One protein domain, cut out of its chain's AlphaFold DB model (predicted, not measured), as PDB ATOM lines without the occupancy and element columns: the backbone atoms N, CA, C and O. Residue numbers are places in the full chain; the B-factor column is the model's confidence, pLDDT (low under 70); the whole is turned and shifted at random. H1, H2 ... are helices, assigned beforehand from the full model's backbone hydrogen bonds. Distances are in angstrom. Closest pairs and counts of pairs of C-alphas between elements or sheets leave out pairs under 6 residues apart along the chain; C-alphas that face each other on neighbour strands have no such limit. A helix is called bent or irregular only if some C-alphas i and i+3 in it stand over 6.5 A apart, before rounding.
ATOM      1  N   LEU A  28      -4.642  14.196  -6.699       52.75
ATOM      2  CA  LEU A  28      -5.099  13.801  -5.363       52.75
ATOM      3  C   LEU A  28      -6.093  14.785  -4.717       52.75
ATOM      4  O   LEU A  28      -7.022  14.330  -4.057       52.75
ATOM      5  N   LEU A  29      -5.975  16.106  -4.937       64.81
ATOM      6  CA  LEU A  29      -6.934  17.068  -4.356       64.81
ATOM      7  C   LEU A  29      -8.344  16.853  -4.903       64.81
ATOM      8  O   LEU A  29      -9.325  17.093  -4.201       64.81
ATOM      9  N   LEU A  30      -8.451  16.428  -6.159       67.69
ATOM     10  CA  LEU A  30      -9.740  16.243  -6.804       67.69
ATOM     11  C   LEU A  30     -10.381  14.912  -6.402       67.69
ATOM     12  O   LEU A  30     -11.591  14.868  -6.180       67.69
ATOM     13  N   VAL A  31      -9.568  13.863  -6.235       74.81
ATOM     14  CA  VAL A  31     -10.015  12.561  -5.717       74.81
ATOM     15  C   VAL A  31     -10.603  12.706  -4.314       74.81
ATOM     16  O   VAL A  31     -11.662  12.144  -4.054       74.81
ATOM     17  N   ASP A  32      -9.989  13.520  -3.453       74.06
ATOM     18  CA  ASP A  32     -10.488  13.763  -2.095       74.06
ATOM     19  C   ASP A  32     -11.683  14.737  -2.060       74.06
ATOM     20  O   ASP A  32     -12.597  14.596  -1.243       74.06
ATOM     21  N   ALA A  33     -11.721  15.729  -2.957       75.94
ATOM     22  CA  ALA A  33     -12.791  16.729  -2.993       75.94
ATOM     23  C   ALA A  33     -14.104  16.202  -3.594       75.94
ATOM     24  O   ALA A  33     -15.186  16.647  -3.203       75.94
ATOM     25  N   LEU A  34     -14.039  15.272  -4.550       78.12
ATOM     26  CA  LEU A  34     -15.224  14.770  -5.248       78.12
ATOM     27  C   LEU A  34     -16.218  14.063  -4.310       78.12
ATOM     28  O   LEU A  34     -17.392  14.434  -4.352       78.12
ATOM     29  N   PRO A  35     -15.803  13.141  -3.421       75.81
ATOM     30  CA  PRO A  35     -16.696  12.549  -2.426       75.81
ATOM     31  C   PRO A  35     -17.266  13.574  -1.437       75.81
ATOM     32  O   PRO A  35     -18.408  13.441  -1.005       75.81
ATOM     33  N   ALA A  36     -16.518  14.632  -1.102       75.12
ATOM     34  CA  ALA A  36     -17.013  15.698  -0.225       75.12
ATOM     35  C   ALA A  36     -18.117  16.545  -0.887       75.12
ATOM     36  O   ALA A  36     -19.040  17.005  -0.215       75.12
ATOM     37  N   LEU A  37     -18.041  16.745  -2.206       78.62
ATOM     38  CA  LEU A  37     -19.040  17.483  -2.985       78.62
ATOM     39  C   LEU A  37     -20.212  16.599  -3.431       78.62
ATOM     40  O   LEU A  37     -21.321  17.099  -3.632       78.62
ATOM     41  N   ARG A  38     -19.960  15.300  -3.621       83.88
ATOM     42  CA  ARG A  38     -20.904  14.282  -4.093       83.88
ATOM     43  C   ARG A  38     -20.669  12.973  -3.335       83.88
ATOM     44  O   ARG A  38     -19.945  12.109  -3.828       83.88
ATOM     45  N   PRO A  39     -21.294  12.804  -2.157       82.12
ATOM     46  CA  PRO A  39     -21.067  11.642  -1.296       82.12
ATOM     47  C   PRO A  39     -21.543  10.320  -1.910       82.12
ATOM     48  O   PRO A  39     -21.240   9.252  -1.386       82.12
ATOM     49  N   GLU A  40     -22.282  10.361  -3.023       86.31
ATOM     50  CA  GLU A  40     -22.662   9.163  -3.768       86.31
ATOM     51  C   GLU A  40     -21.482   8.531  -4.534       86.31
ATOM     52  O   GLU A  40     -21.539   7.345  -4.886       86.31
ATOM     53  N   LEU A  41     -20.418   9.300  -4.791       86.19
ATOM     54  CA  LEU A  41     -19.216   8.832  -5.479       86.19
ATOM     55  C   LEU A  41     -18.330   8.021  -4.534       86.19
ATOM     56  O   LEU A  41     -17.988   8.461  -3.438       86.19
ATOM     57  N   THR A  42     -17.925   6.835  -4.984       88.38
ATOM     58  CA  THR A  42     -16.853   6.083  -4.323       88.38
ATOM     59  C   THR A  42     -15.495   6.705  -4.634       88.38
ATOM     60  O   THR A  42     -15.348   7.474  -5.581       88.38
ATOM     61  N   GLU A  43     -14.470   6.312  -3.885       86.69
ATOM     62  CA  GLU A  43     -13.078   6.664  -4.186       86.69
ATOM     63  C   GLU A  43     -12.672   6.238  -5.610       86.69
ATOM     64  O   GLU A  43     -12.026   6.991  -6.338       86.69
ATOM     65  N   GLN A  44     -13.132   5.065  -6.060       86.88
ATOM     66  CA  GLN A  44     -12.898   4.597  -7.426       86.88
ATOM     67  C   GLN A  44     -13.598   5.483  -8.469       86.88
ATOM     68  O   GLN A  44     -13.003   5.786  -9.503       86.88
ATOM     69  N   ASP A  45     -14.830   5.930  -8.206       89.25
ATOM     70  CA  ASP A  45     -15.533   6.869  -9.090       89.25
ATOM     71  C   ASP A  45     -14.795   8.216  -9.146       89.25
ATOM     72  O   ASP A  45     -14.623   8.790 -10.222       89.25
ATOM     73  N   ALA A  46     -14.302   8.698  -8.002       87.62
ATOM     74  CA  ALA A  46     -13.534   9.935  -7.909       87.62
ATOM     75  C   ALA A  46     -12.221   9.861  -8.706       87.62
ATOM     76  O   ALA A  46     -11.893  10.798  -9.437       87.62
ATOM     77  N   LEU A  47     -11.513   8.728  -8.650       87.62
ATOM     78  CA  LEU A  47     -10.335   8.460  -9.482       87.62
ATOM     79  C   LEU A  47     -10.671   8.479 -10.978       87.62
ATOM     80  O   LEU A  47      -9.970   9.127 -11.755       87.62
ATOM     81  N   GLN A  48     -11.757   7.820 -11.393       89.31
ATOM     82  CA  GLN A  48     -12.166   7.787 -12.801       89.31
ATOM     83  C   GLN A  48     -12.565   9.171 -13.328       89.31
ATOM     84  O   GLN A  48     -12.139   9.564 -14.417       89.31
ATOM     85  N   VAL A  49     -13.341   9.935 -12.553       89.50
ATOM     86  CA  VAL A  49     -13.738  11.306 -12.909       89.50
ATOM     87  C   VAL A  49     -12.515  12.217 -12.994       89.50
ATOM     88  O   VAL A  49     -12.405  13.004 -13.932       89.50
ATOM     89  N   THR A  50     -11.574  12.084 -12.060       87.69
ATOM     90  CA  THR A  50     -10.333  12.866 -12.051       87.69
ATOM     91  C   THR A  50      -9.468  12.551 -13.271       87.69
ATOM     92  O   THR A  50      -9.063  13.466 -13.987       87.69
ATOM     93  N   ALA A  51      -9.264  11.269 -13.589       87.81
ATOM     94  CA  ALA A  51      -8.535  10.852 -14.787       87.81
ATOM     95  C   ALA A  51      -9.178  11.399 -16.073       87.81
ATOM     96  O   ALA A  51      -8.489  11.943 -16.940       87.81
ATOM     97  N   ALA A  52     -10.509  11.313 -16.183       87.81
ATOM     98  CA  ALA A  52     -11.248  11.871 -17.312       87.81
ATOM     99  C   ALA A  52     -11.093  13.399 -17.405       87.81
ATOM    100  O   ALA A  52     -10.900  13.925 -18.501       87.81
ATOM    101  N   LEU A  53     -11.128  14.108 -16.271       88.62
ATOM    102  CA  LEU A  53     -10.949  15.557 -16.213       88.62
ATOM    103  C   LEU A  53      -9.577  15.987 -16.736       88.62
ATOM    104  O   LEU A  53      -9.495  16.931 -17.521       88.62
ATOM    105  N   ILE A  54      -8.511  15.301 -16.325       87.19
ATOM    106  CA  ILE A  54      -7.137  15.620 -16.737       87.19
ATOM    107  C   ILE A  54      -6.981  15.424 -18.243       87.19
ATOM    108  O   ILE A  54      -6.527  16.330 -18.945       87.19
ATOM    109  N   LEU A  55      -7.412  14.265 -18.752       87.75
ATOM    110  CA  LEU A  55      -7.335  13.938 -20.176       87.75
ATOM    111  C   LEU A  55      -8.151  14.918 -21.023       87.75
ATOM    112  O   LEU A  55      -7.683  15.392 -22.063       87.75
ATOM    113  N   LEU A  56      -9.360  15.257 -20.573       87.38
ATOM    114  CA  LEU A  56     -10.213  16.210 -21.268       87.38
ATOM    115  C   LEU A  56      -9.623  17.618 -21.231       87.38
ATOM    116  O   LEU A  56      -9.613  18.298 -22.248       87.38
ATOM    117  N   THR A  57      -9.092  18.047 -20.090       85.88
ATOM    118  CA  THR A  57      -8.463  19.364 -19.957       85.88
ATOM    119  C   THR A  57      -7.268  19.486 -20.896       85.88
ATOM    120  O   THR A  57      -7.198  20.431 -21.680       85.88
ATOM    121  N   ALA A  58      -6.371  18.499 -20.886       86.44
ATOM    122  CA  ALA A  58      -5.180  18.491 -21.729       86.44
ATOM    123  C   ALA A  58      -5.510  18.484 -23.233       86.44
ATOM    124  O   ALA A  58      -4.804  19.114 -24.019       86.44
ATOM    125  N   SER A  59      -6.582  17.795 -23.636       84.88
ATOM    126  CA  SER A  59      -6.992  17.684 -25.043       84.88
ATOM    127  C   SER A  59      -7.859  18.848 -25.528       84.88
ATOM    128  O   SER A  59      -7.651  19.334 -26.638       84.88
ATOM    129  N   ALA A  60      -8.808  19.320 -24.719       85.94
ATOM    130  CA  ALA A  60      -9.760  20.357 -25.110       85.94
ATOM    131  C   ALA A  60      -9.174  21.769 -25.001       85.94
ATOM    132  O   ALA A  60      -9.553  22.639 -25.786       85.94
ATOM    133  N   TRP A  61      -8.251  22.015 -24.060       82.38
ATOM    134  CA  TRP A  61      -7.706  23.354 -23.817       82.38
ATOM    135  C   TRP A  61      -7.097  23.999 -25.073       82.38
ATOM    136  O   TRP A  61      -7.538  25.094 -25.421       82.38
ATOM    137  N   PRO A  62      -6.194  23.338 -25.832       81.44
ATOM    138  CA  PRO A  62      -5.618  23.932 -27.042       81.44
ATOM    139  C   PRO A  62      -6.665  24.257 -28.114       81.44
ATOM    140  O   PRO A  62      -6.502  25.209 -28.874       81.44
ATOM    141  N   SER A  63      -7.743  23.472 -28.181       79.19
ATOM    142  CA  SER A  63      -8.829  23.654 -29.147       79.19
ATOM    143  C   SER A  63      -9.798  24.774 -28.763       79.19
ATOM    144  O   SER A  63     -10.432  25.349 -29.643       79.19
ATOM    145  N   CYS A  64      -9.905  25.097 -27.473       83.44
ATOM    146  CA  CYS A  64     -10.785  26.147 -26.953       83.44
ATOM    147  C   CYS A  64     -10.079  27.504 -26.792       83.44
ATOM    148  O   CYS A  64     -10.716  28.492 -26.438       83.44
ATOM    149  N   THR A  65      -8.767  27.567 -27.041       81.69
ATOM    150  CA  THR A  65      -7.976  28.803 -27.053       81.69
ATOM    151  C   THR A  65      -7.668  29.209 -28.497       81.69
ATOM    152  O   THR A  65      -6.589  28.887 -29.007       81.69
ATOM    153  N   PRO A  66      -8.601  29.873 -29.206       78.31
ATOM    154  CA  PRO A  66      -8.385  30.260 -30.594       78.31
ATOM    155  C   PRO A  66      -7.245  31.275 -30.715       78.31
ATOM    156  O   PRO A  66      -7.064  32.153 -29.871       78.31
ATOM    157  N   THR A  67      -6.488  31.188 -31.809       83.81
ATOM    158  CA  THR A  67      -5.543  32.245 -32.192       83.81
ATOM    159  C   THR A  67      -6.304  33.514 -32.587       83.81
ATOM    160  O   THR A  67      -7.475  33.448 -32.960       83.81
ATOM    161  N   GLU A  68      -5.640  34.674 -32.581       85.75
ATOM    162  CA  GLU A  68      -6.270  35.944 -32.988       85.75
ATOM    163  C   GLU A  68      -6.893  35.870 -34.393       85.75
ATOM    164  O   GLU A  68      -7.993  36.369 -34.616       85.75
ATOM    165  N   ALA A  69      -6.229  35.181 -35.328       86.38
ATOM    166  CA  ALA A  69      -6.743  34.977 -36.680       86.38
ATOM    167  C   ALA A  69      -8.018  34.114 -36.704       86.38
ATOM    168  O   ALA A  69      -8.961  34.430 -37.426       86.38
ATOM    169  N   ALA A  70      -8.068  33.046 -35.900       82.44
ATOM    170  CA  ALA A  70      -9.251  32.195 -35.786       82.44
ATOM    171  C   ALA A  70     -10.420  32.940 -35.119       82.44
ATOM    172  O   ALA A  70     -11.545  32.874 -35.605       82.44
ATOM    173  N   ALA A  71     -10.149  33.713 -34.063       85.19
ATOM    174  CA  ALA A  71     -11.158  34.537 -33.401       85.19
ATOM    175  C   ALA A  71     -11.752  35.595 -34.352       85.19
ATOM    176  O   ALA A  71     -12.968  35.782 -34.385       85.19
ATOM    177  N   ALA A  72     -10.915  36.238 -35.175       86.38
ATOM    178  CA  ALA A  72     -11.369  37.182 -36.194       86.38
ATOM    179  C   ALA A  72     -12.246  36.511 -37.265       86.38
ATOM    180  O   ALA A  72     -13.248  37.089 -37.680       86.38
ATOM    181  N   ALA A  73     -11.912  35.283 -37.680       86.19
ATOM    182  CA  ALA A  73     -12.730  34.513 -38.614       86.19
ATOM    183  C   ALA A  73     -14.105  34.151 -38.021       86.19
ATOM    184  O   ALA A  73     -15.117  34.343 -38.690       86.19
ATOM    185  N   PHE A  74     -14.160  33.712 -36.756       84.50
ATOM    186  CA  PHE A  74     -15.426  33.437 -36.061       84.50
ATOM    187  C   PHE A  74     -16.306  34.685 -35.910       84.50
ATOM    188  O   PHE A  74     -17.526  34.586 -35.999       84.50
ATOM    189  N   ALA A  75     -15.705  35.859 -35.701       84.62
ATOM    190  CA  ALA A  75     -16.438  37.123 -35.619       84.62
ATOM    191  C   ALA A  75     -16.947  37.611 -36.988       84.62
ATOM    192  O   ALA A  75     -17.988  38.265 -37.058       84.62
ATOM    193  N   ALA A  76     -16.212  37.319 -38.064       89.94
ATOM    194  CA  ALA A  76     -16.553  37.746 -39.419       89.94
ATOM    195  C   ALA A  76     -17.628  36.867 -40.080       89.94
ATOM    196  O   ALA A  76     -18.402  37.378 -40.889       89.94
ATOM    197  N   ASP A  77     -17.684  35.574 -39.744       88.88
ATOM    198  CA  ASP A  77     -18.644  34.624 -40.309       88.88
ATOM    199  C   ASP A  77     -19.414  33.861 -39.210       88.88
ATOM    200  O   ASP A  77     -18.885  32.919 -38.607       88.88
ATOM    201  N   PRO A  78     -20.697  34.203 -38.979       83.69
ATOM    202  CA  PRO A  78     -21.557  33.507 -38.025       83.69
ATOM    203  C   PRO A  78     -21.734  32.007 -38.303       83.69
ATOM    204  O   PRO A  78     -22.023  31.257 -37.372       83.69
ATOM    205  N   ALA A  79     -21.550  31.544 -39.545       89.56
ATOM    206  CA  ALA A  79     -21.621  30.119 -39.870       89.56
ATOM    207  C   ALA A  79     -20.474  29.314 -39.234       89.56
ATOM    208  O   ALA A  79     -20.601  28.103 -39.054       89.56
ATOM    209  N   LEU A  80     -19.376  29.979 -38.854       83.81
ATOM    210  CA  LEU A  80     -18.232  29.370 -38.174       83.81
ATOM    211  C   LEU A  80     -18.357  29.395 -36.645       83.81
ATOM    212  O   LEU A  80     -17.614  28.684 -35.971       83.81
ATOM    213  N   ALA A  81     -19.298  30.159 -36.079       77.38
ATOM    214  CA  ALA A  81     -19.504  30.251 -34.632       77.38
ATOM    215  C   ALA A  81     -19.698  28.887 -33.926       77.38
ATOM    216  O   ALA A  81     -19.154  28.724 -32.834       77.38
ATOM    217  N   PRO A  82     -20.371  27.873 -34.516       81.94
ATOM    218  CA  PRO A  82     -20.479  26.544 -33.903       81.94
ATOM    219  C   PRO A  82     -19.143  25.804 -33.732       81.94
ATOM    220  O   PRO A  82     -19.072  24.850 -32.962       81.94
ATOM    221  N   LEU A  83     -18.091  26.208 -34.452       78.50
ATOM    222  CA  LEU A  83     -16.754  25.619 -34.337       78.50
ATOM    223  C   LEU A  83     -15.962  26.205 -33.159       78.50
ATOM    224  O   LEU A  83     -14.963  25.618 -32.742       78.50
ATOM    225  N   HIS A  84     -16.394  27.346 -32.615       80.00
ATOM    226  CA  HIS A  84     -15.804  27.937 -31.422       80.00
ATOM    227  C   HIS A  84     -16.300  27.193 -30.178       80.00
ATOM    228  O   HIS A  84     -17.389  27.444 -29.659       80.00
ATOM    229  N   MET A  85     -15.490  26.249 -29.705       79.50
ATOM    230  CA  MET A  85     -15.788  25.487 -28.499       79.50
ATOM    231  C   MET A  85     -15.424  26.279 -27.245       79.50
ATOM    232  O   MET A  85     -14.300  26.745 -27.077       79.50
ATOM    233  N   SER A  86     -16.389  26.388 -26.337       83.00
ATOM    234  CA  SER A  86     -16.182  26.912 -24.992       83.00
ATOM    235  C   SER A  86     -15.614  25.812 -24.098       83.00
ATOM    236  O   SER A  86     -16.246  24.769 -23.900       83.00
ATOM    237  N   PHE A  87     -14.421  26.049 -23.545       80.94
ATOM    238  CA  PHE A  87     -13.740  25.085 -22.679       80.94
ATOM    239  C   PHE A  87     -14.614  24.666 -21.496       80.94
ATOM    240  O   PHE A  87     -14.774  23.478 -21.227       80.94
ATOM    241  N   THR A  88     -15.222  25.639 -20.814       80.44
ATOM    242  CA  THR A  88     -16.066  25.390 -19.642       80.44
ATOM    243  C   THR A  88     -17.321  24.604 -19.991       80.44
ATOM    244  O   THR A  88     -17.733  23.752 -19.206       80.44
ATOM    245  N   ASP A  89     -17.897  24.833 -21.173       85.12
ATOM    246  CA  ASP A  89     -19.106  24.122 -21.596       85.12
ATOM    247  C   ASP A  89     -18.792  22.667 -21.946       85.12
ATOM    248  O   ASP A  89     -19.501  21.759 -21.508       85.12
ATOM    249  N   VAL A  90     -17.694  22.425 -22.671       87.25
ATOM    250  CA  VAL A  90     -17.217  21.069 -22.987       87.25
ATOM    251  C   VAL A  90     -16.884  20.309 -21.704       87.25
ATOM    252  O   VAL A  90     -17.323  19.168 -21.521       87.25
ATOM    253  N   LEU A  91     -16.156  20.952 -20.790       87.75
ATOM    254  CA  LEU A  91     -15.755  20.371 -19.515       87.75
ATOM    255  C   LEU A  91     -16.968  20.034 -18.642       87.75
ATOM    256  O   LEU A  91     -17.131  18.890 -18.216       87.75
ATOM    257  N   GLY A  92     -17.859  21.004 -18.426       85.88
ATOM    258  CA  GLY A  92     -19.053  20.838 -17.599       85.88
ATOM    259  C   GLY A  92     -20.008  19.782 -18.152       85.88
ATOM    260  O   GLY A  92     -20.505  18.937 -17.400       85.88
ATOM    261  N   ARG A  93     -20.223  19.769 -19.474       90.31
ATOM    262  CA  ARG A  93     -21.051  18.759 -20.145       90.31
ATOM    263  C   ARG A  93     -20.481  17.361 -19.947       90.31
ATOM    264  O   ARG A  93     -21.228  16.449 -19.595       90.31
ATOM    265  N   THR A  94     -19.180  17.195 -20.163       90.44
ATOM    266  CA  THR A  94     -18.534  15.882 -20.094       90.44
ATOM    267  C   THR A  94     -18.519  15.353 -18.667       90.44
ATOM    268  O   THR A  94     -18.977  14.239 -18.443       90.44
ATOM    269  N   LEU A  95     -18.125  16.176 -17.688       89.88
ATOM    270  CA  LEU A  95     -18.162  15.802 -16.270       89.88
ATOM    271  C   LEU A  95     -19.563  15.390 -15.819       89.88
ATOM    272  O   LEU A  95     -19.721  14.375 -15.143       89.88
ATOM    273  N   THR A  96     -20.589  16.140 -16.232       91.25
ATOM    274  CA  THR A  96     -21.983  15.808 -15.916       91.25
ATOM    275  C   THR A  96     -22.347  14.425 -16.444       91.25
ATOM    276  O   THR A  96     -22.932  13.627 -15.714       91.25
ATOM    277  N   LEU A  97     -21.997  14.124 -17.696       93.69
ATOM    278  CA  LEU A  97     -22.291  12.831 -18.310       93.69
ATOM    279  C   LEU A  97     -21.509  11.692 -17.652       93.69
ATOM    280  O   LEU A  97     -22.109  10.662 -17.360       93.69
ATOM    281  N   THR A  98     -20.221  11.883 -17.365       91.69
ATOM    282  CA  THR A  98     -19.381  10.881 -16.696       91.69
ATOM    283  C   THR A  98     -19.912  10.557 -15.301       91.69
ATOM    284  O   THR A  98     -20.177   9.396 -15.007       91.69
ATOM    285  N   ILE A  99     -20.153  11.573 -14.464       90.00
ATOM    286  CA  ILE A  99     -20.677  11.391 -13.101       90.00
ATOM    287  C   ILE A  99     -22.059  10.731 -13.137       90.00
ATOM    288  O   ILE A  99     -22.317   9.780 -12.406       90.00
ATOM    289  N   THR A 100     -22.954  11.210 -14.006       91.19
ATOM    290  CA  THR A 100     -24.303  10.638 -14.134       91.19
ATOM    291  C   THR A 100     -24.245   9.188 -14.609       91.19
ATOM    292  O   THR A 100     -24.999   8.360 -14.108       91.19
ATOM    293  N   GLY A 101     -23.348   8.872 -15.547       91.06
ATOM    294  CA  GLY A 101     -23.131   7.517 -16.050       91.06
ATOM    295  C   GLY A 101     -22.673   6.560 -14.954       91.06
ATOM    296  O   GLY A 101     -23.301   5.523 -14.771       91.06
ATOM    297  N   LEU A 102     -21.664   6.952 -14.169       91.19
ATOM    298  CA  LEU A 102     -21.163   6.159 -13.039       91.19
ATOM    299  C   LEU A 102     -22.253   5.904 -11.988       91.19
ATOM    300  O   LEU A 102     -22.437   4.781 -11.518       91.19
ATOM    301  N   LEU A 103     -23.038   6.931 -11.649       88.62
ATOM    302  CA  LEU A 103     -24.138   6.790 -10.690       88.62
ATOM    303  C   LEU A 103     -25.287   5.922 -11.227       88.62
ATOM    304  O   LEU A 103     -25.908   5.182 -10.461       88.62
ATOM    305  N   ALA A 104     -25.578   6.000 -12.527       89.69
ATOM    306  CA  ALA A 104     -26.602   5.182 -13.168       89.69
ATOM    307  C   ALA A 104     -26.183   3.708 -13.271       89.69
ATOM    308  O   ALA A 104     -26.988   2.834 -12.960       89.69
ATOM    309  N   GLU A 105     -24.931   3.423 -13.639       86.06
ATOM    310  CA  GLU A 105     -24.383   2.059 -13.680       86.06
ATOM    311  C   GLU A 105     -24.470   1.375 -12.310       86.06
ATOM    312  O   GLU A 105     -24.818   0.200 -12.210       86.06
ATOM    313  N   ARG A 106     -24.245   2.135 -11.233       82.06
ATOM    314  CA  ARG A 106     -24.363   1.651  -9.851       82.06
ATOM    315  C   ARG A 106     -25.808   1.511  -9.352       82.06
ATOM    316  O   ARG A 106     -26.007   1.078  -8.218       82.06
TER     317      ARG A 106
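Overview. This is residues 28 to 106 of the 112 residues of the protein "TetR_C_34 domain-containing protein" of Corynebacterium nuruki (UniProt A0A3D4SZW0). Two long helices, H2 and H5, run side by side in opposite directions as a narrow V, closest where H2 ends and H5 begins. Beyond that end, H3 and H4 form a small, open corner through which the chain turns back, and at the other end H1 packs steeply on the first turns of H2. The printed part has 79 residues with five named helices, H1 to H5 in order, and no named strand: all helix. It is loose, with a radius of gyration of the C-alphas of 16.1 A, and elongated, spanning 47 by 24 by 16 A.

Arrangement. H1, residues 28 to 37, touches H2, residues 43 to 64, and H2 touches H1 with residues 43 to 50 alone; the closest C-alphas of the two helices, those of Val 31 and Ala 46, are 4.9 A apart. Their tilt of 69 degrees, opposite ways, is steep, only just short of about perpendicular. H2 has a kink of 33 degrees near residue 58 and is only just irregular, C-alphas 59 and 62 being 6.7 A apart. H3, residues 68 to 76, and H4, residues 78 to 83, touch only at the corner, at Phe 74 and Ala 81, whose C-alphas are 5.4 A apart. H4 is irregular, with C-alphas 79 and 82 7.0 A apart. H5, residues 87 to 105, touches H2 at a shallow tilt of 26 degrees, opposite ways; their closest C-alphas, of Cys 64 and Phe 87, are 5.3 A apart. H2 and H3 are apart, as are H4 and H5. Every O i to N i+4 pair is within hydrogen-bond range in H3 and H5, against 4 of 6 in H1, 16 of 18 in H2 and 0 of 2 in H4, where 2 of 3 O i to N i+3 pairs are.

Along the chain. H1 begins at C-alpha 28 (-5.099, 13.801, -5.363) and H5 ends at C-alpha 105 (-24.383, 2.059, -13.680). H2 is 30.1 A long, H5 26.9 A, H1 14.6 A, H3 12.3 A and H4 9.9 A.

Size, cuts and confidence. The C-alphas of Ala 76 and Arg 106, the two farthest apart, are 47.3 A apart. The printed part has no cut, and its four links are tight. Residues 28 to 30 have pLDDT under 70.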